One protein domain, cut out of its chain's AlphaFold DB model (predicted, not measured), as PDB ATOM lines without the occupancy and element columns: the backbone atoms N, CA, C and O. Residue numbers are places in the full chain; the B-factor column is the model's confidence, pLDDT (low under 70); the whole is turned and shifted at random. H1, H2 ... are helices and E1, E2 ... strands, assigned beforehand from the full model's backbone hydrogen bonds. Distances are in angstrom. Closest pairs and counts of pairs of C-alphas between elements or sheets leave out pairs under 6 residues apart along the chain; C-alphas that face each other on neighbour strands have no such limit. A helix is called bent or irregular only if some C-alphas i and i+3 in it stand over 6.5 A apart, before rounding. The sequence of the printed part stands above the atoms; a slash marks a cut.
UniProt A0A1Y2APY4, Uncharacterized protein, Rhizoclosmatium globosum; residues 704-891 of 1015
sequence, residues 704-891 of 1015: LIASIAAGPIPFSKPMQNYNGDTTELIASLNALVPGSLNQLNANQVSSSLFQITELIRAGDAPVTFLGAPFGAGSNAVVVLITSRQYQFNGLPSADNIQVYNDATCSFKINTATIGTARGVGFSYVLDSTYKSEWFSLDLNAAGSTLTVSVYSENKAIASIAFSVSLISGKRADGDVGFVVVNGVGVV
ATOM      1  N   LEU A 704     268.792 256.339 161.014       89.56
ATOM      2  CA  LEU A 704     268.160 256.319 159.685       89.56
ATOM      3  C   LEU A 704     266.651 256.023 159.759       89.56
ATOM      4  O   LEU A 704     265.849 256.711 159.143       89.56
ATOM      5  N   ILE A 705     266.252 255.033 160.560       93.00
ATOM      6  CA  ILE A 705     264.837 254.683 160.764       93.00
ATOM      7  C   ILE A 705     264.119 255.823 161.511       93.00
ATOM      8  O   ILE A 705     262.982 256.161 161.196       93.00
ATOM      9  N   ALA A 706     264.799 256.474 162.459       91.81
ATOM     10  CA  ALA A 706     264.280 257.635 163.176       91.81
ATOM     11  C   ALA A 706     264.082 258.865 162.266       91.81
ATOM     12  O   ALA A 706     263.063 259.545 162.382       91.81
ATOM     13  N   SER A 707     265.018 259.152 161.351       92.44
ATOM     14  CA  SER A 707     264.897 260.286 160.427       92.44
ATOM     15  C   SER A 707     263.851 260.049 159.336       92.44
ATOM     16  O   SER A 707     263.135 260.985 158.989       92.44
ATOM     17  N   ILE A 708     263.697 258.806 158.860       91.25
ATOM     18  CA  ILE A 708     262.595 258.419 157.968       91.25
ATOM     19  C   ILE A 708     261.254 258.607 158.688       91.25
ATOM     20  O   ILE A 708     260.379 259.280 158.150       91.25
ATOM     21  N   ALA A 709     261.107 258.108 159.924       91.88
ATOM     22  CA  ALA A 709     259.881 258.267 160.714       91.88
ATOM     23  C   ALA A 709     259.481 259.741 160.919       91.88
ATOM     24  O   ALA A 709     258.301 260.073 160.851       91.88
ATOM     25  N   ALA A 710     260.453 260.633 161.134       90.25
ATOM     26  CA  ALA A 710     260.229 262.075 161.271       90.25
ATOM     27  C   ALA A 710     259.955 262.805 159.935       90.25
ATOM     28  O   ALA A 710     259.696 264.009 159.937       90.25
ATOM     29  N   GLY A 711     260.043 262.106 158.800       86.00
ATOM     30  CA  GLY A 711     259.807 262.636 157.461       86.00
ATOM     31  C   GLY A 711     258.323 262.732 157.064       86.00
ATOM     32  O   GLY A 711     257.423 262.486 157.871       86.00
ATOM     33  N   PRO A 712     258.036 263.101 155.802       86.69
ATOM     34  CA  PRO A 712     256.674 263.121 155.283       86.69
ATOM     35  C   PRO A 712     256.117 261.697 155.145       86.69
ATOM     36  O   PRO A 712     256.732 260.838 154.513       86.69
ATOM     37  N   ILE A 713     254.920 261.471 155.691       86.38
ATOM     38  CA  ILE A 713     254.176 260.215 155.527       86.38
ATOM     39  C   ILE A 713     253.881 260.006 154.026       86.38
ATOM     40  O   ILE A 713     253.415 260.941 153.369       86.38
ATOM     41  N   PRO A 714     254.145 258.816 153.454       85.06
ATOM     42  CA  PRO A 714     253.932 258.557 152.034       85.06
ATOM     43  C   PRO A 714     252.443 258.558 151.668       85.06
ATOM     44  O   PRO A 714     251.612 257.953 152.343       85.06
ATOM     45  N   PHE A 715     252.116 259.191 150.543       73.06
ATOM     46  CA  PHE A 715     250.773 259.185 149.959       73.06
ATOM     47  C   PHE A 715     250.637 258.070 148.915       73.06
ATOM     48  O   PHE A 715     251.620 257.666 148.291       73.06
ATOM     49  N   SER A 716     249.415 257.589 148.682       58.44
ATOM     50  CA  SER A 716     249.141 256.581 147.656       58.44
ATOM     51  C   SER A 716     249.402 257.130 146.244       58.44
ATOM     52  O   SER A 716     248.596 257.872 145.678       58.44
ATOM     53  N   LYS A 717     250.528 256.726 145.638       53.25
ATOM     54  CA  LYS A 717     250.703 256.815 144.180       53.25
ATOM     55  C   LYS A 717     249.588 255.983 143.516       53.25
ATOM     56  O   LYS A 717     249.308 254.883 143.997       53.25
ATOM     57  N   PRO A 718     248.952 256.449 142.424       45.34
ATOM     58  CA  PRO A 718     248.077 255.584 141.640       45.34
ATOM     59  C   PRO A 718     248.885 254.400 141.096       45.34
ATOM     60  O   PRO A 718     250.048 254.562 140.717       45.34
ATOM     61  N   MET A 719     248.268 253.217 141.054       45.53
ATOM     62  CA  MET A 719     248.863 252.037 140.425       45.53
ATOM     63  C   MET A 719     249.270 252.355 138.984       45.53
ATOM     64  O   MET A 719     248.476 252.898 138.217       45.53
ATOM     65  N   GLN A 720     250.488 251.977 138.602       50.62
ATOM     66  CA  GLN A 720     250.834 251.852 137.189       50.62
ATOM     67  C   GLN A 720     250.190 250.569 136.643       50.62
ATOM     68  O   GLN A 720     250.030 249.588 137.373       50.62
ATOM     69  N   ASN A 721     249.839 250.554 135.358       45.22
ATOM     70  CA  ASN A 721     249.286 249.365 134.715       45.22
ATOM     71  C   ASN A 721     250.391 248.327 134.456       45.22
ATOM     72  O   ASN A 721     251.080 248.374 133.436       45.22
ATOM     73  N   TYR A 722     250.547 247.379 135.380       54.94
ATOM     74  CA  TYR A 722     251.431 246.223 135.220       54.94
ATOM     75  C   TYR A 722     250.708 245.102 134.467       54.94
ATOM     76  O   TYR A 722     249.595 244.723 134.822       54.94
ATOM     77  N   ASN A 723     251.343 244.551 133.435       52.03
ATOM     78  CA  ASN A 723     250.775 243.517 132.572       52.03
ATOM     79  C   ASN A 723     251.485 242.158 132.746       52.03
ATOM     80  O   ASN A 723     252.518 242.047 133.412       52.03
ATOM     81  N   GLY A 724     250.897 241.105 132.167       62.31
ATOM     82  CA  GLY A 724     251.467 239.754 132.153       62.31
ATOM     83  C   GLY A 724     251.710 239.164 133.547       62.31
ATOM     84  O   GLY A 724     250.930 239.390 134.477       62.31
ATOM     85  N   ASP A 725     252.809 238.418 133.681       61.34
ATOM     86  CA  ASP A 725     253.185 237.612 134.849       61.34
ATOM     87  C   ASP A 725     253.145 238.356 136.205       61.34
ATOM     88  O   ASP A 725     253.077 237.738 137.269       61.34
ATOM     89  N   THR A 726     253.263 239.686 136.200       67.69
ATOM     90  CA  THR A 726     253.222 240.508 137.417       67.69
ATOM     91  C   THR A 726     251.834 240.471 138.064       67.69
ATOM     92  O   THR A 726     251.724 240.461 139.288       67.69
ATOM     93  N   THR A 727     250.776 240.352 137.255       68.38
ATOM     94  CA  THR A 727     249.391 240.203 137.735       68.38
ATOM     95  C   THR A 727     249.177 238.834 138.386       68.38
ATOM     96  O   THR A 727     248.598 238.746 139.466       68.38
ATOM     97  N   GLU A 728     249.713 237.769 137.781       71.69
ATOM     98  CA  GLU A 728     249.689 236.402 138.330       71.69
ATOM     99  C   GLU A 728     250.438 236.315 139.673       71.69
ATOM    100  O   GLU A 728     249.987 235.651 140.610       71.69
ATOM    101  N   LEU A 729     251.550 237.048 139.799       74.25
ATOM    102  CA  LEU A 729     252.331 237.143 141.031       74.25
ATOM    103  C   LEU A 729     251.563 237.871 142.148       74.25
ATOM    104  O   LEU A 729     251.527 237.379 143.274       74.25
ATOM    105  N   ILE A 730     250.896 238.992 141.843       77.12
ATOM    106  CA  ILE A 730     250.036 239.713 142.801       77.12
ATOM    107  C   ILE A 730     248.835 238.849 143.219       77.12
ATOM    108  O   ILE A 730     248.544 238.747 144.411       77.12
ATOM    109  N   ALA A 731     248.170 238.175 142.274       75.94
ATOM    110  CA  ALA A 731     247.053 237.274 142.568       75.94
ATOM    111  C   ALA A 731     247.481 236.112 143.485       75.94
ATOM    112  O   ALA A 731     246.801 235.806 144.466       75.94
ATOM    113  N   SER A 732     248.655 235.529 143.223       79.69
ATOM    114  CA  SER A 732     249.254 234.465 144.042       79.69
ATOM    115  C   SER A 732     249.580 234.903 145.475       79.69
ATOM    116  O   SER A 732     249.520 234.081 146.387       79.69
ATOM    117  N   LEU A 733     249.916 236.179 145.694       82.12
ATOM    118  CA  LEU A 733     250.113 236.747 147.033       82.12
ATOM    119  C   LEU A 733     248.778 237.071 147.720       82.12
ATOM    120  O   LEU A 733     248.578 236.685 148.871       82.12
ATOM    121  N   ASN A 734     247.841 237.716 147.018       83.25
ATOM    122  CA  ASN A 734     246.509 238.043 147.544       83.25
ATOM    123  C   ASN A 734     245.752 236.793 148.028       83.25
ATOM    124  O   ASN A 734     245.108 236.838 149.075       83.25
ATOM    125  N   ALA A 735     245.890 235.657 147.336       84.88
ATOM    126  CA  ALA A 735     245.292 234.380 147.737       84.88
ATOM    127  C   ALA A 735     245.764 233.858 149.115       84.88
ATOM    128  O   ALA A 735     245.068 233.060 149.743       84.88
ATOM    129  N   LEU A 736     246.926 234.301 149.607       83.88
ATOM    130  CA  LEU A 736     247.488 233.875 150.896       83.88
ATOM    131  C   LEU A 736     247.033 234.757 152.066       83.88
ATOM    132  O   LEU A 736     246.967 234.279 153.200       83.88
ATOM    133  N   VAL A 737     246.681 236.020 151.800       86.75
ATOM    134  CA  VAL A 737     246.329 237.023 152.822       86.75
ATOM    135  C   VAL A 737     245.225 236.544 153.783       86.75
ATOM    136  O   VAL A 737     245.451 236.621 154.994       86.75
ATOM    137  N   PRO A 738     244.083 235.973 153.333       84.38
ATOM    138  CA  PRO A 738     243.054 235.478 154.252       84.38
ATOM    139  C   PRO A 738     243.556 234.319 155.125       84.38
ATOM    140  O   PRO A 738     243.237 234.239 156.309       84.38
ATOM    141  N   GLY A 739     244.377 233.425 154.564       83.06
ATOM    142  CA  GLY A 739     244.967 232.300 155.294       83.06
ATOM    143  C   GLY A 739     245.933 232.744 156.396       83.06
ATOM    144  O   GLY A 739     245.979 232.124 157.459       83.06
ATOM    145  N   SER A 740     246.663 233.838 156.176       85.81
ATOM    146  CA  SER A 740     247.556 234.441 157.168       85.81
ATOM    147  C   SER A 740     246.818 235.277 158.222       85.81
ATOM    148  O   SER A 740     247.180 235.201 159.394       85.81
ATOM    149  N   LEU A 741     245.767 236.025 157.861       86.44
ATOM    150  CA  LEU A 741     244.972 236.811 158.822       86.44
ATOM    151  C   LEU A 741     244.175 235.922 159.793       86.44
ATOM    152  O   LEU A 741     244.116 236.214 160.990       86.44
ATOM    153  N   ASN A 742     243.671 234.776 159.323       84.75
ATOM    154  CA  ASN A 742     243.023 233.775 160.178       84.75
ATOM    155  C   ASN A 742     243.942 233.273 161.316       84.75
ATOM    156  O   ASN A 742     243.459 232.988 162.409       84.75
ATOM    157  N   GLN A 743     245.267 233.221 161.112       85.56
ATOM    158  CA  GLN A 743     246.234 232.830 162.157       85.56
ATOM    159  C   GLN A 743     246.374 233.878 163.277       85.56
ATOM    160  O   GLN A 743     246.939 233.582 164.329       85.56
ATOM    161  N   LEU A 744     245.849 235.090 163.067       85.00
ATOM    162  CA  LEU A 744     245.807 236.192 164.030       85.00
ATOM    163  C   LEU A 744     244.382 236.458 164.564       85.00
ATOM    164  O   LEU A 744     244.128 237.516 165.137       85.00
ATOM    165  N   ASN A 745     243.453 235.507 164.392       85.81
ATOM    166  CA  ASN A 745     242.023 235.624 164.729       85.81
ATOM    167  C   ASN A 745     241.276 236.756 163.985       85.81
ATOM    168  O   ASN A 745     240.227 237.222 164.440       85.81
ATOM    169  N   ALA A 746     241.793 237.203 162.836       84.19
ATOM    170  CA  ALA A 746     241.118 238.145 161.949       84.19
ATOM    171  C   ALA A 746     240.481 237.385 160.776       84.19
ATOM    172  O   ALA A 746     241.138 237.045 159.796       84.19
ATOM    173  N   ASN A 747     239.183 237.096 160.893       64.00
ATOM    174  CA  ASN A 747     238.481 236.181 159.979       64.00
ATOM    175  C   ASN A 747     238.030 236.848 158.663       64.00
ATOM    176  O   ASN A 747     237.372 236.209 157.844       64.00
ATOM    177  N   GLN A 748     238.330 238.135 158.472       71.06
ATOM    178  CA  GLN A 748     237.993 238.913 157.281       71.06
ATOM    179  C   GLN A 748     239.142 239.863 156.932       71.06
ATOM    180  O   GLN A 748     239.762 240.453 157.817       71.06
ATOM    181  N   VAL A 749     239.383 240.040 155.632       77.50
ATOM    182  CA  VAL A 749     240.226 241.117 155.102       77.50
ATOM    183  C   VAL A 749     239.404 242.404 155.181       77.50
ATOM    184  O   VAL A 749     238.455 242.566 154.420       77.50
ATOM    185  N   SER A 750     239.721 243.306 156.111       71.38
ATOM    186  CA  SER A 750     239.066 244.621 156.189       71.38
ATOM    187  C   SER A 750     239.630 245.605 155.166       71.38
ATOM    188  O   SER A 750     238.927 246.518 154.744       71.38
ATOM    189  N   SER A 751     240.884 245.417 154.748       74.06
ATOM    190  CA  SER A 751     241.482 246.129 153.621       74.06
ATOM    191  C   SER A 751     242.697 245.377 153.065       74.06
ATOM    192  O   SER A 751     243.306 244.548 153.741       74.06
ATOM    193  N   SER A 752     243.055 245.668 151.816       74.31
ATOM    194  CA  SER A 752     244.315 245.235 151.211       74.31
ATOM    195  C   SER A 752     244.880 246.368 150.362       74.31
ATOM    196  O   SER A 752     244.129 247.103 149.718       74.31
ATOM    197  N   LEU A 753     246.200 246.510 150.374       73.75
ATOM    198  CA  LEU A 753     246.962 247.420 149.534       73.75
ATOM    199  C   LEU A 753     248.193 246.674 149.027       73.75
ATOM    200  O   LEU A 753     249.004 246.191 149.815       73.75
ATOM    201  N   PHE A 754     248.358 246.614 147.708       78.56
ATOM    202  CA  PHE A 754     249.593 246.136 147.107       78.56
ATOM    203  C   PHE A 754     250.412 247.305 146.569       78.56
ATOM    204  O   PHE A 754     249.874 248.264 146.018       78.56
ATOM    205  N   GLN A 755     251.726 247.205 146.730       75.94
ATOM    206  CA  GLN A 755     252.693 248.161 146.220       75.94
ATOM    207  C   GLN A 755     253.719 247.404 145.387       75.94
ATOM    208  O   GLN A 755     254.321 246.433 145.842       75.94
ATOM    209  N   ILE A 756     253.963 247.893 144.178       69.81
ATOM    210  CA  ILE A 756     255.174 247.556 143.438       69.81
ATOM    211  C   ILE A 756     256.187 248.661 143.690       69.81
ATOM    212  O   ILE A 756     255.874 249.841 143.518       69.81
ATOM    213  N   THR A 757     257.386 248.298 144.139       65.56
ATOM    214  CA  THR A 757     258.484 249.256 144.187       65.56
ATOM    215  C   THR A 757     259.047 249.442 142.788       65.56
ATOM    216  O   THR A 757     259.149 248.504 141.993       65.56
ATOM    217  N   GLU A 758     259.503 250.659 142.522       65.62
ATOM    218  CA  GLU A 758     260.461 250.913 141.451       65.62
ATOM    219  C   GLU A 758     261.755 250.096 141.716       65.62
ATOM    220  O   GLU A 758     261.921 249.481 142.779       65.62
ATOM    221  N   LEU A 759     262.640 250.000 140.722       68.62
ATOM    222  CA  LEU A 759     263.836 249.149 140.778       68.62
ATOM    223  C   LEU A 759     264.815 249.665 141.849       68.62
ATOM    224  O   LEU A 759     265.473 250.678 141.631       68.62
ATOM    225  N   ILE A 760     264.905 248.962 142.985       76.44
ATOM    226  CA  ILE A 760     265.794 249.309 144.105       76.44
ATOM    227  C   ILE A 760     267.186 248.730 143.843       76.44
ATOM    228  O   ILE A 760     267.340 247.509 143.763       76.44
ATOM    229  N   ARG A 761     268.205 249.584 143.739       79.25
ATOM    230  CA  ARG A 761     269.614 249.177 143.645       79.25
ATOM    231  C   ARG A 761     270.233 249.114 145.042       79.25
ATOM    232  O   ARG A 761     269.744 249.712 145.999       79.25
ATOM    233  N   ALA A 762     271.324 248.367 145.170       80.62
ATOM    234  CA  ALA A 762     272.056 248.245 146.426       80.62
ATOM    235  C   ALA A 762     272.638 249.606 146.855       80.62
ATOM    236  O   ALA A 762     273.531 250.125 146.188       80.62
ATOM    237  N   GLY A 763     272.158 250.159 147.972       74.12
ATOM    238  CA  GLY A 763     272.581 251.468 148.479       74.12
ATOM    239  C   GLY A 763     271.815 252.677 147.925       74.12
ATOM    240  O   GLY A 763     272.234 253.802 148.191       74.12
ATOM    241  N   ASP A 764     270.712 252.470 147.197       83.81
ATOM    242  CA  ASP A 764     269.756 253.544 146.888       83.81
ATOM    243  C   ASP A 764     269.070 254.074 148.167       83.81
ATOM    244  O   ASP A 764     269.095 253.449 149.229       83.81
ATOM    245  N   ALA A 765     268.412 255.234 148.070       84.25
ATOM    246  CA  ALA A 765     267.611 255.768 149.169       84.25
ATOM    247  C   ALA A 765     266.381 254.870 149.471       84.25
ATOM    248  O   ALA A 765     265.728 254.412 148.528       84.25
ATOM    249  N   PRO A 766     266.005 254.656 150.751       88.69
ATOM    250  CA  PRO A 766     264.883 253.787 151.111       88.69
ATOM    251  C   PRO A 766     263.544 254.195 150.481       88.69
ATOM    252  O   PRO A 766     263.104 255.340 150.592       88.69
ATOM    253  N   VAL A 767     262.855 253.229 149.870       88.88
ATOM    254  CA  VAL A 767     261.566 253.434 149.196       88.88
ATOM    255  C   VAL A 767     260.431 253.377 150.214       88.88
ATOM    256  O   VAL A 767     260.207 252.333 150.830       88.88
ATOM    257  N   THR A 768     259.692 254.476 150.381       89.56
ATOM    258  CA  THR A 768     258.541 254.565 151.296       89.56
ATOM    259  C   THR A 768     257.203 254.351 150.585       89.56
ATOM    260  O   THR A 768     257.024 254.734 149.427       89.56
ATOM    261  N   PHE A 769     256.248 253.728 151.279       87.88
ATOM    262  CA  PHE A 769     254.890 253.487 150.779       87.88
ATOM    263  C   PHE A 769     253.875 253.372 151.922       87.88
ATOM    264  O   PHE A 769     254.224 253.020 153.049       87.88
ATOM    265  N   LEU A 770     252.617 253.708 151.634       88.75
ATOM    266  CA  LEU A 770     251.512 253.676 152.596       88.75
ATOM    267  C   LEU A 770     251.107 252.225 152.934       88.75
ATOM    268  O   LEU A 770     251.336 251.317 152.137       88.75
ATOM    269  N   GLY A 771     250.516 251.998 154.109       87.38
ATOM    270  CA  GLY A 771     249.897 250.723 154.480       87.38
ATOM    271  C   GLY A 771     248.428 250.603 154.068       87.38
ATOM    272  O   GLY A 771     247.807 251.568 153.619       87.38
ATOM    273  N   ALA A 772     247.850 249.411 154.231       87.75
ATOM    274  CA  ALA A 772     246.417 249.225 154.025       87.75
ATOM    275  C   ALA A 772     245.617 249.885 155.179       87.75
ATOM    276  O   ALA A 772     246.058 249.854 156.330       87.75
ATOM    277  N   PRO A 773     244.461 250.524 154.912       86.38
ATOM    278  CA  PRO A 773     243.742 251.305 155.919       86.38
ATOM    279  C   PRO A 773     243.164 250.435 157.044       86.38
ATOM    280  O   PRO A 773     242.565 249.387 156.794       86.38
ATOM    281  N   PHE A 774     243.310 250.890 158.288       89.12
ATOM    282  CA  PHE A 774     242.882 250.158 159.482       89.12
ATOM    283  C   PHE A 774     241.366 250.175 159.698       89.12
ATOM    284  O   PHE A 774     240.692 251.182 159.475       89.12
ATOM    285  N   GLY A 775     240.844 249.057 160.200       82.44
ATOM    286  CA  GLY A 775     239.474 248.932 160.682       82.44
ATOM    287  C   GLY A 775     239.319 249.337 162.153       82.44
ATOM    288  O   GLY A 775     240.285 249.582 162.882       82.44
ATOM    289  N   ALA A 776     238.069 249.397 162.613       81.25
ATOM    290  CA  ALA A 776     237.735 249.796 163.977       81.25
ATOM    291  C   ALA A 776     237.997 248.662 164.988       81.25
ATOM    292  O   ALA A 776     237.188 247.747 165.133       81.25
ATOM    293  N   GLY A 777     239.106 248.744 165.725       85.44
ATOM    294  CA  GLY A 777     239.465 247.780 166.768       85.44
ATOM    295  C   GLY A 777     240.973 247.573 166.857       85.44
ATOM    296  O   GLY A 777     241.742 248.475 166.532       85.44
ATOM    297  N   SER A 778     241.382 246.382 167.297       88.56
ATOM    298  CA  SER A 778     242.747 245.895 167.084       88.56
ATOM    299  C   SER A 778     242.859 245.345 165.662       88.56
ATOM    300  O   SER A 778     241.957 244.642 165.201       88.56
ATOM    301  N   ASN A 779     243.955 245.646 164.976       90.81
ATOM    302  CA  ASN A 779     244.175 245.299 163.577       90.81
ATOM    303  C   ASN A 779     245.284 244.246 163.473       90.81
ATOM    304  O   ASN A 779     246.409 244.470 163.915       90.81
ATOM    305  N   ALA A 780     244.957 243.092 162.898       91.12
ATOM    306  CA  ALA A 780     245.936 242.127 162.424       91.12
ATOM    307  C   ALA A 780     246.452 242.587 161.063       91.12
ATOM    308  O   ALA A 780     245.664 242.953 160.192       91.12
ATOM    309  N   VAL A 781     247.764 242.528 160.883       92.56
ATOM    310  CA  VAL A 781     248.453 242.964 159.671       92.56
ATOM    311  C   VAL A 781     249.263 241.798 159.122       92.56
ATOM    312  O   VAL A 781     249.920 241.078 159.877       92.56
ATOM    313  N   VAL A 782     249.220 241.613 157.806       92.75
ATOM    314  CA  VAL A 782     249.994 240.619 157.058       92.75
ATOM    315  C   VAL A 782     250.678 241.327 155.897       92.75
ATOM    316  O   VAL A 782     250.013 241.797 154.981       92.75
ATOM    317  N   VAL A 783     252.009 241.346 155.902       93.75
ATOM    318  CA  VAL A 783     252.825 241.879 154.806       93.75
ATOM    319  C   VAL A 783     253.538 240.722 154.115       93.75
ATOM    320  O   VAL A 783     254.287 239.978 154.745       93.75
ATOM    321  N   LEU A 784     253.306 240.567 152.814       91.62
ATOM    322  CA  LEU A 784     253.899 239.552 151.944       91.62
ATOM    323  C   LEU A 784     254.799 240.237 150.911       91.62
ATOM    324  O   LEU A 784     254.385 241.219 150.301       91.62
ATOM    325  N   ILE A 785     256.016 239.732 150.704       91.31
ATOM    326  CA  ILE A 785     257.038 240.343 149.843       91.31
ATOM    327  C   ILE A 785     257.675 239.283 148.941       91.31
ATOM    328  O   ILE A 785     258.058 238.205 149.393       91.31
ATOM    329  N   THR A 786     257.845 239.607 147.661       88.06
ATOM    330  CA  THR A 786     258.634 238.820 146.700       88.06
ATOM    331  C   THR A 786     259.403 239.737 145.739       88.06
ATOM    332  O   THR A 786     259.168 240.944 145.698       88.06
ATOM    333  N   SER A 787     260.337 239.182 144.968       84.44
ATOM    334  CA  SER A 787     261.109 239.890 143.943       84.44
ATOM    335  C   SER A 787     261.451 238.961 142.777       84.44
ATOM    336  O   SER A 787     261.598 237.751 142.947       84.44
ATOM    337  N   ARG A 788     261.596 239.541 141.578       78.81
ATOM    338  CA  ARG A 788     262.152 238.858 140.392       78.81
ATOM    339  C   ARG A 788     263.671 239.005 140.280       78.81
ATOM    340  O   ARG A 788     264.305 238.225 139.576       78.81
ATOM    341  N   GLN A 789     264.235 239.983 140.984       78.25
ATOM    342  CA  GLN A 789     265.655 240.329 140.976       78.25
ATOM    343  C   GLN A 789     266.398 239.710 142.165       78.25
ATOM    344  O   GLN A 789     267.544 239.293 142.021       78.25
ATOM    345  N   TYR A 790     265.739 239.607 143.323       84.38
ATOM    346  CA  TYR A 790     266.335 239.148 144.575       84.38
ATOM    347  C   TYR A 790     265.669 237.869 145.092       84.38
ATOM    348  O   TYR A 790     264.460 237.809 145.298       84.38
ATOM    349  N   GLN A 791     266.473 236.841 145.354       87.56
ATOM    350  CA  GLN A 791     266.043 235.643 146.063       87.56
ATOM    351  C   GLN A 791     266.212 235.850 147.570       87.56
ATOM    352  O   GLN A 791     267.286 236.231 148.032       87.56
ATOM    353  N   PHE A 792     265.175 235.538 148.348       90.69
ATOM    354  CA  PHE A 792     265.271 235.472 149.805       90.69
ATOM    355  C   PHE A 792     266.028 234.208 150.237       90.69
ATOM    356  O   PHE A 792     265.698 233.096 149.821       90.69
ATOM    357  N   ASN A 793     267.045 234.379 151.083       88.56
ATOM    358  CA  ASN A 793     267.939 233.300 151.521       88.56
ATOM    359  C   ASN A 793     267.395 232.511 152.730       88.56
ATOM    360  O   ASN A 793     267.977 231.499 153.114       88.56
ATOM    361  N   GLY A 794     266.305 232.971 153.349       85.50
ATOM    362  CA  GLY A 794     265.694 232.353 154.526       85.50
ATOM    363  C   GLY A 794     264.806 233.327 155.302       85.50
ATOM    364  O   GLY A 794     264.500 234.421 154.825       85.50
ATOM    365  N   LEU A 795     264.407 232.925 156.510       89.19
ATOM    366  CA  LEU A 795     263.733 233.801 157.473       89.19
ATOM    367  C   LEU A 795     264.748 234.586 158.321       89.19
ATOM    368  O   LEU A 795     265.866 234.107 158.523       89.19
ATOM    369  N   PRO A 796     264.375 235.774 158.830       90.94
ATOM    370  CA  PRO A 796     265.212 236.540 159.746       90.94
ATOM    371  C   PRO A 796     265.399 235.791 161.074       90.94
ATOM    372  O   PRO A 796     264.487 235.118 161.561       90.94
ATOM    373  N   SER A 797     266.574 235.946 161.682       88.69
ATOM    374  CA  SER A 797     266.813 235.573 163.080       88.69
ATOM    375  C   SER A 797     266.012 236.469 164.035       88.69
ATOM    376  O   SER A 797     265.509 237.523 163.643       88.69
ATOM    377  N   ALA A 798     265.937 236.090 165.316       83.94
ATOM    378  CA  ALA A 798     265.331 236.940 166.342       83.94
ATOM    379  C   ALA A 798     266.027 238.312 166.440       83.94
ATOM    380  O   ALA A 798     265.352 239.328 166.546       83.94
ATOM    381  N   ASP A 799     267.358 238.363 166.316       86.00
ATOM    382  CA  ASP A 799     268.130 239.613 166.346       86.00
ATOM    383  C   ASP A 799     267.901 240.503 165.110       86.00
ATOM    384  O   ASP A 799     268.058 241.724 165.183       86.00
ATOM    385  N   ASN A 800     267.465 239.920 163.991       90.31
ATOM    386  CA  ASN A 800     267.064 240.651 162.786       90.31
ATOM    387  C   ASN A 800     265.626 241.200 162.864       90.31
ATOM    388  O   ASN A 800     265.196 241.892 161.939       90.31
ATOM    389  N   ILE A 801     264.881 240.904 163.935       91.56
ATOM    390  CA  ILE A 801     263.556 241.462 164.216       91.56
ATOM    391  C   ILE A 801     263.699 242.450 165.373       91.56
ATOM    392  O   ILE A 801     264.055 242.083 166.490       91.56
ATOM    393  N   GLN A 802     263.419 243.723 165.116       90.94
ATOM    394  CA  GLN A 802     263.539 244.787 166.107       90.94
ATOM    395  C   GLN A 802     262.217 245.528 166.263       90.94
ATOM    396  O   GLN A 802     261.510 245.762 165.287       90.94
ATOM    397  N   VAL A 803     261.901 245.894 167.501       90.88
ATOM    398  CA  VAL A 803     260.710 246.658 167.893       90.88
ATOM    399  C   VAL A 803     261.181 247.894 168.651       90.88
ATOM    400  O   VAL A 803     262.205 247.839 169.339       90.88
ATOM    401  N   TYR A 804     260.462 249.004 168.510       90.50
ATOM    402  CA  TYR A 804     260.874 250.327 168.964       90.50
ATOM    403  C   TYR A 804     259.763 251.069 169.710       90.50
ATOM    404  O   TYR A 804     258.578 250.774 169.552       90.50
ATOM    405  N   ASN A 805     260.165 252.082 170.483       85.50
ATOM    406  CA  ASN A 805     259.263 252.994 171.189       85.50
ATOM    407  C   ASN A 805     258.219 252.231 172.037       85.50
ATOM    408  O   ASN A 805     258.540 251.215 172.650       85.50
ATOM    409  N   ASP A 806     256.979 252.718 172.083       73.69
ATOM    410  CA  ASP A 806     255.908 252.209 172.951       73.69
ATOM    411  C   ASP A 806     255.456 250.769 172.605       73.69
ATOM    412  O   ASP A 806     254.787 250.115 173.402       73.69
ATOM    413  N   ALA A 807     255.839 250.245 171.433       75.75
ATOM    414  CA  ALA A 807     255.450 248.915 170.963       75.75
ATOM    415  C   ALA A 807     256.220 247.760 171.638       75.75
ATOM    416  O   ALA A 807     255.745 246.622 171.633       75.75
ATOM    417  N   THR A 808     257.388 248.010 172.248       67.44
ATOM    418  CA  THR A 808     258.306 246.950 172.731       67.44
ATOM    419  C   THR A 808     257.733 246.010 173.793       67.44
ATOM    420  O   THR A 808     258.350 244.991 174.097       67.44
ATOM    421  N   CYS A 809     256.586 246.343 174.383       66.56
ATOM    422  CA  CYS A 809     256.055 245.683 175.575       66.56
ATOM    423  C   CYS A 809     254.920 244.683 175.296       66.56
ATOM    424  O   CYS A 809     254.536 243.932 176.191       66.56
ATOM    425  N   SER A 810     254.383 244.666 174.073       62.19
ATOM    426  CA  SER A 810     253.256 243.808 173.663       62.19
ATOM    427  C   SER A 810     253.352 243.300 172.219       62.19
ATOM    428  O   SER A 810     252.680 242.331 171.862       62.19
ATOM    429  N   PHE A 811     254.179 243.927 171.379       78.06
ATOM    430  CA  PHE A 811     254.201 243.690 169.941       78.06
ATOM    431  C   PHE A 811     255.052 242.470 169.561       78.06
ATOM    432  O   PHE A 811     256.276 242.469 169.705       78.06
ATOM    433  N   LYS A 812     254.401 241.427 169.034       84.81
ATOM    434  CA  LYS A 812     255.054 240.220 168.510       84.81
ATOM    435  C   LYS A 812     254.876 240.135 166.995       84.81
ATOM    436  O   LYS A 812     253.750 240.071 166.508       84.81
ATOM    437  N   ILE A 813     255.994 240.032 166.280       90.06
ATOM    438  CA  ILE A 813     256.030 239.760 164.840       90.06
ATOM    439  C   ILE A 813     256.277 238.263 164.623       90.06
ATOM    440  O   ILE A 813     257.193 237.684 165.210       90.06
ATOM    441  N   ASN A 814     255.468 237.632 163.777       90.62
ATOM    442  CA  ASN A 814     255.680 236.277 163.270       90.62
ATOM    443  C   ASN A 814     256.174 236.374 161.817       90.62
ATOM    444  O   ASN A 814     255.772 237.292 161.104       90.62
ATOM    445  N   THR A 815     257.025 235.454 161.360       91.06
ATOM    446  CA  THR A 815     257.562 235.450 159.984       91.06
ATOM    447  C   THR A 815     257.377 234.081 159.324       91.06
ATOM    448  O   THR A 815     257.357 233.056 160.005       91.06
ATOM    449  N   ALA A 816     257.181 234.061 158.003       87.44
ATOM    450  CA  ALA A 816     256.843 232.863 157.231       87.44
ATOM    451  C   ALA A 816     257.419 232.915 155.805       87.44
ATOM    452  O   ALA A 816     257.638 233.991 155.250       87.44
ATOM    453  N   THR A 817     257.682 231.755 155.197       85.12
ATOM    454  CA  THR A 817     258.145 231.650 153.803       85.12
ATOM    455  C   THR A 817     256.973 231.442 152.846       85.12
ATOM    456  O   THR A 817     256.003 230.755 153.167       85.12
ATOM    457  N   ILE A 818     257.062 232.012 151.644       80.44
ATOM    458  CA  ILE A 818     256.016 231.927 150.619       80.44
ATOM    459  C   ILE A 818     256.447 230.910 149.558       80.44
ATOM    460  O   ILE A 818     257.137 231.242 148.592       80.44
ATOM    461  N   GLY A 819     256.061 229.648 149.770       59.72
ATOM    462  CA  GLY A 819     256.626 228.488 149.067       59.72
ATOM    463  C   GLY A 819     256.483 228.482 147.540       59.72
ATOM    464  O   GLY A 819     257.397 228.035 146.854       59.72
ATOM    465  N   THR A 820     255.379 228.997 146.993       55.53
ATOM    466  CA  THR A 820     255.140 229.058 145.535       55.53
ATOM    467  C   THR A 820     255.770 230.288 144.881       55.53
ATOM    468  O   THR A 820     256.364 230.176 143.813       55.53
ATOM    469  N   ALA A 821     255.693 231.454 145.530       56.31
ATOM    470  CA  ALA A 821     256.123 232.740 144.970       56.31
ATOM    471  C   ALA A 821     257.572 233.146 145.323       56.31
ATOM    472  O   ALA A 821     257.953 234.288 145.075       56.31
ATOM    473  N   ARG A 822     258.369 232.246 145.930       70.94
ATOM    474  CA  ARG A 822     259.761 232.476 146.398       70.94
ATOM    475  C   ARG A 822     259.946 233.704 147.312       70.94
ATOM    476  O   ARG A 822     261.034 234.271 147.389       70.94
ATOM    477  N   GLY A 823     258.878 234.101 147.997       84.94
ATOM    478  CA  GLY A 823     258.835 235.285 148.849       84.94
ATOM    479  C   GLY A 823     258.963 234.986 150.343       84.94
ATOM    480  O   GLY A 823     259.094 233.839 150.776       84.94
ATOM    481  N   VAL A 824     258.843 236.046 151.133       91.19
ATOM    482  CA  VAL A 824     258.758 236.033 152.598       91.19
ATOM    483  C   VAL A 824     257.551 236.845 153.045       91.19
ATOM    484  O   VAL A 824     257.131 237.773 152.360       91.19
ATOM    485  N   GLY A 825     256.989 236.513 154.198       91.31
ATOM    486  CA  GLY A 825     255.929 237.287 154.827       91.31
ATOM    487  C   GLY A 825     256.190 237.501 156.309       91.31
ATOM    488  O   GLY A 825     256.907 236.728 156.950       91.31
ATOM    489  N   PHE A 826     255.590 238.548 156.862       93.75
ATOM    490  CA  PHE A 826     255.550 238.799 158.296       93.75
ATOM    491  C   PHE A 826     254.179 239.321 158.725       93.75
ATOM    492  O   PHE A 826     253.458 239.934 157.939       93.75
ATOM    493  N   SER A 827     253.793 239.030 159.965       93.56
ATOM    494  CA  SER A 827     252.473 239.375 160.488       93.56
ATOM    495  C   SER A 827     252.493 239.686 161.982       93.56
ATOM    496  O   SER A 827     253.296 239.139 162.742       93.56
ATOM    497  N   TYR A 828     251.617 240.594 162.401       92.94
ATOM    498  CA  TYR A 828     251.548 241.133 163.760       92.94
ATOM    499  C   TYR A 828     250.143 241.665 164.061       92.94
ATOM    500  O   TYR A 828     249.299 241.759 163.174       92.94
ATOM    501  N   VAL A 829     249.889 242.015 165.321       91.25
ATOM    502  CA  VAL A 829     248.656 242.688 165.746       91.25
ATOM    503  C   VAL A 829     249.016 244.022 166.383       91.25
ATOM    504  O   VAL A 829     249.819 244.065 167.315       91.25
ATOM    505  N   LEU A 830     248.396 245.093 165.897       89.00
ATOM    506  CA  LEU A 830     248.364 246.400 166.545       89.00
ATOM    507  C   LEU A 830     247.057 246.533 167.332       89.00
ATOM    508  O   LEU A 830     245.994 246.096 166.884       89.00
ATOM    509  N   ASP A 831     247.125 247.133 168.516       87.25
ATOM    510  CA  ASP A 831     245.926 247.513 169.261       87.25
ATOM    511  C   ASP A 831     245.286 248.796 168.695       87.25
ATOM    512  O   ASP A 831     245.790 249.420 167.761       87.25
ATOM    513  N   SER A 832     244.149 249.194 169.266       83.75
ATOM    514  CA  SER A 832     243.367 250.338 168.796       83.75
ATOM    515  C   SER A 832     243.975 251.716 169.098       83.75
ATOM    516  O   SER A 832     243.326 252.725 168.796       83.75
ATOM    517  N   THR A 833     245.175 251.817 169.683       85.75
ATOM    518  CA  THR A 833     245.887 253.101 169.817       85.75
ATOM    519  C   THR A 833     246.415 253.579 168.464       85.75
ATOM    520  O   THR A 833     246.213 254.744 168.119       85.75
ATOM    521  N   TYR A 834     246.974 252.673 167.659       87.31
ATOM    522  CA  TYR A 834     247.495 252.942 166.318       87.31
ATOM    523  C   TYR A 834     246.356 253.207 165.319       87.31
ATOM    524  O   TYR A 834     245.337 252.513 165.320       87.31
ATOM    525  N   LYS A 835     246.506 254.239 164.477       84.50
ATOM    526  CA  LYS A 835     245.448 254.717 163.555       84.50
ATOM    527  C   LYS A 835     245.743 254.490 162.078       84.50
ATOM    528  O   LYS A 835     244.830 254.527 161.260       84.50
ATOM    529  N   SER A 836     247.007 254.288 161.744       87.62
ATOM    530  CA  SER A 836     247.498 254.059 160.390       87.62
ATOM    531  C   SER A 836     248.829 253.328 160.472       87.62
ATOM    532  O   SER A 836     249.452 253.298 161.531       87.62
ATOM    533  N   GLU A 837     249.295 252.804 159.348       91.81
ATOM    534  CA  GLU A 837     250.683 252.394 159.200       91.81
ATOM    535  C   GLU A 837     251.215 252.764 157.819       91.81
ATOM    536  O   GLU A 837     250.463 253.016 156.871       91.81
ATOM    537  N   TRP A 838     252.535 252.787 157.714       93.44
ATOM    538  CA  TRP A 838     253.268 252.910 156.465       93.44
ATOM    539  C   TRP A 838     254.654 252.281 156.621       93.44
ATOM    540  O   TRP A 838     255.068 251.908 157.722       93.44
ATOM    541  N   PHE A 839     255.360 252.109 155.508       94.50
ATOM    542  CA  PHE A 839     256.538 251.252 155.428       94.50
ATOM    543  C   PHE A 839     257.694 251.923 154.691       94.50
ATOM    544  O   PHE A 839     257.492 252.820 153.870       94.50
ATOM    545  N   SER A 840     258.908 251.425 154.934       93.44
ATOM    546  CA  SER A 840     260.059 251.654 154.058       93.44
ATOM    547  C   SER A 840     260.778 250.349 153.732       93.44
ATOM    548  O   SER A 840     260.954 249.502 154.609       93.44
ATOM    549  N   LEU A 841     261.242 250.225 152.490       92.94
ATOM    550  CA  LEU A 841     262.160 249.184 152.033       92.94
ATOM    551  C   LEU A 841     263.541 249.795 151.788       92.94
ATOM    552  O   LEU A 841     263.683 250.702 150.973       92.94
ATOM    553  N   ASP A 842     264.539 249.288 152.502       92.00
ATOM    554  CA  ASP A 842     265.945 249.685 152.415       92.00
ATOM    555  C   ASP A 842     266.785 248.472 151.992       92.00
ATOM    556  O   ASP A 842     266.716 247.422 152.634       92.00
ATOM    557  N   LEU A 843     267.553 248.589 150.907       91.31
ATOM    558  CA  LEU A 843     268.451 247.538 150.425       91.31
ATOM    559  C   LEU A 843     269.893 247.998 150.620       91.31
ATOM    560  O   LEU A 843     270.351 248.931 149.960       91.31
ATOM    561  N   ASN A 844     270.623 247.311 151.501       90.06
ATOM    562  CA  ASN A 844     271.968 247.728 151.887       90.06
ATOM    563  C   ASN A 844     272.930 247.855 150.683       90.06
ATOM    564  O   ASN A 844     272.769 247.200 149.653       90.06
ATOM    565  N   ALA A 845     273.997 248.646 150.840       87.38
ATOM    566  CA  ALA A 845     275.001 248.884 149.792       87.38
ATOM    567  C   ALA A 845     275.733 247.616 149.288       87.38
ATOM    568  O   ALA A 845     276.425 247.661 148.276       87.38
ATOM    569  N   ALA A 846     275.579 246.478 149.974       86.00
ATOM    570  CA  ALA A 846     276.104 245.176 149.563       86.00
ATOM    571  C   ALA A 846     275.095 244.320 148.761       86.00
ATOM    572  O   ALA A 846     275.451 243.234 148.308       86.00
ATOM    573  N   GLY A 847     273.839 244.761 148.614       86.12
ATOM    574  CA  GLY A 847     272.766 244.019 147.938       86.12
ATOM    575  C   GLY A 847     272.373 242.707 148.628       86.12
ATOM    576  O   GLY A 847     271.804 241.828 147.985       86.12
ATOM    577  N   SER A 848     272.712 242.560 149.912       90.00
ATOM    578  CA  SER A 848     272.674 241.304 150.674       90.00
ATOM    579  C   SER A 848     271.647 241.290 151.810       90.00
ATOM    580  O   SER A 848     271.358 240.236 152.383       90.00
ATOM    581  N   THR A 849     271.096 242.448 152.178       92.44
ATOM    582  CA  THR A 849     270.092 242.564 153.244       92.44
ATOM    583  C   THR A 849     269.050 243.612 152.890       92.44
ATOM    584  O   THR A 849     269.389 244.770 152.649       92.44
ATOM    585  N   LEU A 850     267.789 243.182 152.892       93.75
ATOM    586  CA  LEU A 850     266.608 244.015 152.724       93.75
ATOM    587  C   LEU A 850     265.987 244.279 154.100       93.75
ATOM    588  O   LEU A 850     265.487 243.354 154.744       93.75
ATOM    589  N   THR A 851     266.001 245.530 154.545       94.06
ATOM    590  CA  THR A 851     265.352 245.959 155.786       94.06
ATOM    591  C   THR A 851     263.968 246.510 155.471       94.06
ATOM    592  O   THR A 851     263.829 247.508 154.765       94.06
ATOM    593  N   VAL A 852     262.934 245.881 156.028       95.88
ATOM    594  CA  VAL A 852     261.557 246.385 155.997       95.88
ATOM    595  C   VAL A 852     261.287 247.083 157.321       95.88
ATOM    596  O   VAL A 852     261.341 246.435 158.363       95.88
ATOM    597  N   SER A 853     261.009 248.385 157.307       95.19
ATOM    598  CA  SER A 853     260.647 249.134 158.520       95.19
ATOM    599  C   SER A 853     259.164 249.480 158.530       95.19
ATOM    600  O   SER A 853     258.586 249.752 157.479       95.19
ATOM    601  N   VAL A 854     258.565 249.446 159.720       95.06
ATOM    602  CA  VAL A 854     257.140 249.683 159.987       95.06
ATOM    603  C   VAL A 854     256.998 250.956 160.811       95.06
ATOM    604  O   VAL A 854     257.664 251.107 161.840       95.06
ATOM    605  N   TYR A 855     256.103 251.844 160.391       94.12
ATOM    606  CA  TYR A 855     255.853 253.147 161.000       94.12
ATOM    607  C   TYR A 855     254.355 253.364 161.229       94.12
ATOM    608  O   TYR A 855     253.531 252.835 160.490       94.12
ATOM    609  N   SER A 856     254.002 254.194 162.209       91.62
ATOM    610  CA  SER A 856     252.659 254.765 162.381       91.62
ATOM    611  C   SER A 856     252.808 256.238 162.717       91.62
ATOM    612  O   SER A 856     253.628 256.594 163.566       91.62
ATOM    613  N   GLU A 857     252.005 257.092 162.080       88.69
ATOM    614  CA  GLU A 857     252.162 258.552 162.156       88.69
ATOM    615  C   GLU A 857     253.631 258.931 161.871       88.69
ATOM    616  O   GLU A 857     254.148 258.566 160.816       88.69
ATOM    617  N   ASN A 858     254.326 259.577 162.813       91.25
ATOM    618  CA  ASN A 858     255.758 259.887 162.726       91.25
ATOM    619  C   ASN A 858     256.635 259.068 163.703       91.25
ATOM    620  O   ASN A 858     257.719 259.499 164.099       91.25
ATOM    621  N   LYS A 859     256.177 257.878 164.118       90.19
ATOM    622  CA  LYS A 859     256.920 256.941 164.980       90.19
ATOM    623  C   LYS A 859     257.286 255.662 164.227       90.19
ATOM    624  O   LYS A 859     256.446 255.055 163.570       90.19
ATOM    625  N   ALA A 860     258.519 255.190 164.409       92.31
ATOM    626  CA  ALA A 860     258.898 253.825 164.045       92.31
ATOM    627  C   ALA A 860     258.339 252.820 165.066       92.31
ATOM    628  O   ALA A 860     258.469 253.030 166.273       92.31
ATOM    629  N   ILE A 861     257.754 251.726 164.581       92.50
ATOM    630  CA  ILE A 861     257.242 250.608 165.387       92.50
ATOM    631  C   ILE A 861     258.253 249.461 165.389       92.50
ATOM    632  O   ILE A 861     258.556 248.910 166.444       92.50
ATOM    633  N   ALA A 862     258.779 249.093 164.218       93.81
ATOM    634  CA  ALA A 862     259.629 247.915 164.065       93.81
ATOM    635  C   ALA A 862     260.505 247.956 162.805       93.81
ATOM    636  O   ALA A 862     260.264 248.747 161.895       93.81
ATOM    637  N   SER A 863     261.479 247.049 162.729       94.81
ATOM    638  CA  SER A 863     262.202 246.721 161.497       94.81
ATOM    639  C   SER A 863     262.562 245.237 161.420       94.81
ATOM    640  O   SER A 863     262.944 244.641 162.428       94.81
ATOM    641  N   ILE A 864     262.487 244.662 160.221       95.88
ATOM    642  CA  ILE A 864     262.767 243.256 159.930       95.88
ATOM    643  C   ILE A 864     263.826 243.177 158.822       95.88
ATOM    644  O   ILE A 864     263.585 243.644 157.709       95.88
ATOM    645  N   ALA A 865     264.986 242.585 159.113       95.06
ATOM    646  CA  ALA A 865     266.110 242.475 158.179       95.06
ATOM    647  C   ALA A 865     266.198 241.076 157.535       95.06
ATOM    648  O   ALA A 865     266.619 240.102 158.167       95.06
ATOM    649  N   PHE A 866     265.820 240.974 156.260       94.44
ATOM    650  CA  PHE A 866     265.840 239.737 155.479       94.44
ATOM    651  C   PHE A 866     267.127 239.604 154.656       94.44
ATOM    652  O   PHE A 866     267.490 240.504 153.901       94.44
ATOM    653  N   SER A 867     267.786 238.448 154.737       92.62
ATOM    654  CA  SER A 867     268.942 238.125 153.892       92.62
ATOM    655  C   SER A 867     268.501 237.824 152.455       92.62
ATOM    656  O   SER A 867     267.656 236.952 152.240       92.62
ATOM    657  N   VAL A 868     269.106 238.495 151.474       91.81
ATOM    658  CA  VAL A 868     268.777 238.370 150.042       91.81
ATOM    659  C   VAL A 868     270.021 238.126 149.179       91.81
ATOM    660  O   VAL A 868     271.140 238.416 149.596       91.81
ATOM    661  N   SER A 869     269.825 237.575 147.980       87.94
ATOM    662  CA  SER A 869     270.858 237.381 146.951       87.94
ATOM    663  C   SER A 869     270.341 237.836 145.587       87.94
ATOM    664  O   SER A 869     269.206 237.519 145.236       87.94
ATOM    665  N   LEU A 870     271.167 238.516 144.787       84.69
ATOM    666  CA  LEU A 870     270.820 238.856 143.402       84.69
ATOM    667  C   LEU A 870     270.736 237.586 142.531       84.69
ATOM    668  O   LEU A 870     271.640 236.750 142.544       84.69
ATOM    669  N   ILE A 871     269.666 237.454 141.748       77.94
ATOM    670  CA  ILE A 871     269.438 236.332 140.830       77.94
ATOM    671  C   ILE A 871     270.208 236.591 139.527       77.94
ATOM    672  O   ILE A 871     269.874 237.481 138.747       77.94
ATOM    673  N   SER A 872     271.255 235.805 139.270       56.84
ATOM    674  CA  SER A 872     272.146 236.001 138.122       56.84
ATOM    675  C   SER A 872     271.511 235.566 136.790       56.84
ATOM    676  O   SER A 872     271.348 234.381 136.503       56.84
ATOM    677  N   GLY A 873     271.187 236.531 135.923       56.06
ATOM    678  CA  GLY A 873     270.660 236.255 134.583       56.06
ATOM    679  C   GLY A 873     270.382 237.502 133.738       56.06
ATOM    680  O   GLY A 873     270.390 238.626 134.231       56.06
ATOM    681  N   LYS A 874     270.086 237.306 132.445       45.28
ATOM    682  CA  LYS A 874     269.817 238.373 131.450       45.28
ATOM    683  C   LYS A 874     268.487 239.148 131.646       45.28
ATOM    684  O   LYS A 874     267.977 239.708 130.685       45.28
ATOM    685  N   ARG A 875     267.911 239.165 132.853       46.50
ATOM    686  CA  ARG A 875     266.677 239.907 133.205       46.50
ATOM    687  C   ARG A 875     266.915 241.052 134.207       46.50
ATOM    688  O   ARG A 875     265.971 241.563 134.789       46.50
ATOM    689  N   ALA A 876     268.171 241.445 134.432       48.41
ATOM    690  CA  ALA A 876     268.506 242.500 135.392       48.41
ATOM    691  C   ALA A 876     268.033 243.907 134.960       48.41
ATOM    692  O   ALA A 876     267.679 244.711 135.819       48.41
ATOM    693  N   ASP A 877     267.983 244.194 133.654       42.97
ATOM    694  CA  ASP A 877     267.454 245.457 133.123       42.97
ATOM    695  C   ASP A 877     265.963 245.338 132.771       42.97
ATOM    696  O   ASP A 877     265.579 244.562 131.894       42.97
ATOM    697  N   GLY A 878     265.135 246.156 133.429       50.00
ATOM    698  CA  GLY A 878     263.732 246.409 133.070       50.00
ATOM    699  C   GLY A 878     262.658 245.696 133.903       50.00
ATOM    700  O   GLY A 878     261.506 246.119 133.853       50.00
ATOM    701  N   ASP A 879     263.001 244.659 134.673       55.00
ATOM    702  CA  ASP A 879     262.033 243.914 135.500       55.00
ATOM    703  C   ASP A 879     261.689 244.633 136.827       55.00
ATOM    704  O   ASP A 879     262.462 245.435 137.356       55.00
ATOM    705  N   VAL A 880     260.517 244.308 137.387       60.06
ATOM    706  CA  VAL A 880     260.007 244.837 138.668       60.06
ATOM    707  C   VAL A 880     260.918 244.470 139.853       60.06
ATOM    708  O   VAL A 880     261.295 243.307 140.010       60.06
ATOM    709  N   GLY A 881     261.199 245.456 140.720       73.56
ATOM    710  CA  GLY A 881     262.054 245.331 141.909       73.56
ATOM    711  C   GLY A 881     261.469 244.416 142.987       73.56
ATOM    712  O   GLY A 881     261.739 243.214 142.999       73.56
ATOM    713  N   PHE A 882     260.665 244.967 143.899       84.69
ATOM    714  CA  PHE A 882     259.928 244.205 144.912       84.69
ATOM    715  C   PHE A 882     258.417 244.369 144.724       84.69
ATOM    716  O   PHE A 882     257.919 245.461 144.449       84.69
ATOM    717  N   VAL A 883     257.681 243.271 144.899       85.75
ATOM    718  CA  VAL A 883     256.214 243.253 144.956       85.75
ATOM    719  C   VAL A 883     255.813 243.011 146.404       85.75
ATOM    720  O   VAL A 883     256.209 242.003 146.993       85.75
ATOM    721  N   VAL A 884     255.035 243.933 146.964       89.12
ATOM    722  CA  VAL A 884     254.524 243.896 148.336       89.12
ATOM    723  C   VAL A 884     253.002 243.801 148.305       89.12
ATOM    724  O   VAL A 884     252.350 244.544 147.575       89.12
ATOM    725  N   VAL A 885     252.430 242.937 149.137       89.56
ATOM    726  CA  VAL A 885     250.996 242.905 149.449       89.56
ATOM    727  C   VAL A 885     250.840 243.061 150.956       89.56
ATOM    728  O   VAL A 885     251.323 242.222 151.711       89.56
ATOM    729  N   ASN A 886     250.170 244.125 151.390       91.94
ATOM    730  CA  ASN A 886     249.731 244.316 152.765       91.94
ATOM    731  C   ASN A 886     248.223 244.048 152.851       91.94
ATOM    732  O   ASN A 886     247.441 244.731 152.193       91.94
ATOM    733  N   GLY A 887     247.821 243.078 153.668       88.38
ATOM    734  CA  GLY A 887     246.432 242.858 154.049       88.38
ATOM    735  C   GLY A 887     246.212 243.107 155.535       88.38
ATOM    736  O   GLY A 887     246.923 242.549 156.372       88.38
ATOM    737  N   VAL A 888     245.175 243.880 155.856       91.12
ATOM    738  CA  VAL A 888     244.744 244.160 157.228       91.12
ATOM    739  C   VAL A 888     243.377 243.529 157.476       91.12
ATOM    740  O   VAL A 888     242.486 243.578 156.626       91.12
ATOM    741  N   GLY A 889     243.198 242.952 158.661       88.69
ATOM    742  CA  GLY A 889     241.928 242.418 159.147       88.69
ATOM    743  C   GLY A 889     241.677 242.826 160.595       88.69
ATOM    744  O   GLY A 889     242.593 242.817 161.417       88.69
ATOM    745  N   VAL A 890     240.434 243.157 160.944       89.38
ATOM    746  CA  VAL A 890     240.075 243.430 162.346       89.38
ATOM    747  C   VAL A 890     240.125 242.124 163.141       89.38
ATOM    748  O   VAL A 890     239.514 241.125 162.757       89.38
ATOM    749  N   VAL A 891     240.848 242.128 164.262       88.25
ATOM    750  CA  VAL A 891     240.920 240.973 165.165       88.25
ATOM    751  C   VAL A 891     239.570 240.791 165.843       88.25
ATOM    752  O   VAL A 891     239.091 241.683 166.549       88.25
TER     753      VAL A 891
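What this domain is: This is residues 704 to 891 of the 1015 residues of an uncharacterized protein of Rhizoclosmatium globosum (UniProt A0A1Y2APY4). Two twisted sheets lie face to face as a sandwich, with H2 and H3 covering the outer face of one, E1 E11 E3 E7 E6, and H1 over the outer face of the other, E2 E4 E5 E8 E9 E10. Residues 710 to 724, with no named element, run round the outside from H1 to H2. The printed part has 188 residues, with four named helices and eleven named strands in the order H1 H2 H3 E1 E2 E3 E4 E5 H4 E6 E7 E8 E9 E10 E11. The five-strand sheet runs E1 E11 E3 E7 E6, all antiparallel, and the other is branched at E10, its neighbour pairs antiparallel too. The class is mixed, helices and strands; the whole is compact, with a radius of gyration of the C-alphas of 15.6 A and spans of 47 by 33 by 32 A.

How they stand to each other: H1, residues 704 to 709, is on the branched sheet at a height of 8.4 A, over E9, residues 849 to 856, and runs along the strands, at 25 degrees to E9 on the local plane. The closest C-alphas of H1 and E9 are those of Ala 709 and Tyr 855, 6.5 A apart. H2, residues 725 to 734, and H3, residues 737 to 742, meet only through their link and lie on the same face of the five-strand sheet. H2, at a height of 9.1 A, is over E11, residues 882 to 890, and only just over E3, residues 779 to 787, on which 3 of its C-alphas fall. Its closest C-alpha pair with E11 is Leu 733 and Val 885, 6.7 A. H3, at a height of 7.9 A, is over E3 and runs slantwise to the strands, at 35 degrees to E3 on the local plane; Leu 741 and Ala 780 are their closest C-alphas, 6.5 A apart. The edge strand E1, residues 751 to 756, is antiparallel to E11, with N 753 and O 886 2.8 A apart, within hydrogen-bond range. So are N 784 and O 885 between E3 and E11, 2.8 A, and N 785 and O 824 between E3 and E7, residues 823 to 830, 2.8 A. E7 forms a hairpin with the edge strand E6, residues 814 to 818, where N 814 and O 827 are 2.8 A apart. In the branched sheet E2, residues 767 to 770, lies on one side of E8, residues 838 to 843, with N 767 and O 841 at 2.9 A, and E9 on the other side, with N 851 and O 842 at 2.8 A. E8, E9 and E10, residues 859 to 870, form a meander, each strand the antiparallel neighbour of the one before; N 854 and O 862 are 2.8 A apart. E10 bends by 57 degrees at residue 862, and its pairing is staggered: E5, residues 801 to 803, pairs with residues 862 to 864, and E4, residues 790 to 792, with residues 868 to 870. N 863 and O 802 are 2.9 A apart, as are N 869 and O 791. H4, residues 805 to 809, is irregular, with C-alphas 806 and 809 7.0 A apart; its closest C-alpha pair with E10 is Ala 807 and Ile 861, 6.1 A. Every O i to N i+4 pair is within hydrogen-bond range in H1, H2 and H3; H4 has 0 of 1, and 1 of 2 O i to N i+3 pairs.

Where its parts are: H1 begins at C-alpha 704, (268.160, 256.319, 159.685). H2 is 14.3 A long, E3 26.5 A, E7 23.4 A and E9 23.2 A. E10, 31.4 A, ends at C-alpha 870, (270.820, 238.856, 143.402). E11, 26.4 A, ends at C-alpha 890, (240.075, 243.430, 162.346).

The domain as a whole: The C-alphas of Thr 833 and Lys 874, the two farthest apart, are 47.6 A from each other. The printed part has no cut. The links H1 to H2 and E10 to E11 are long. Mean pLDDT of the printed part is 81.7; 32 residues are under 70, among them 716 to 727 and 872 to 880.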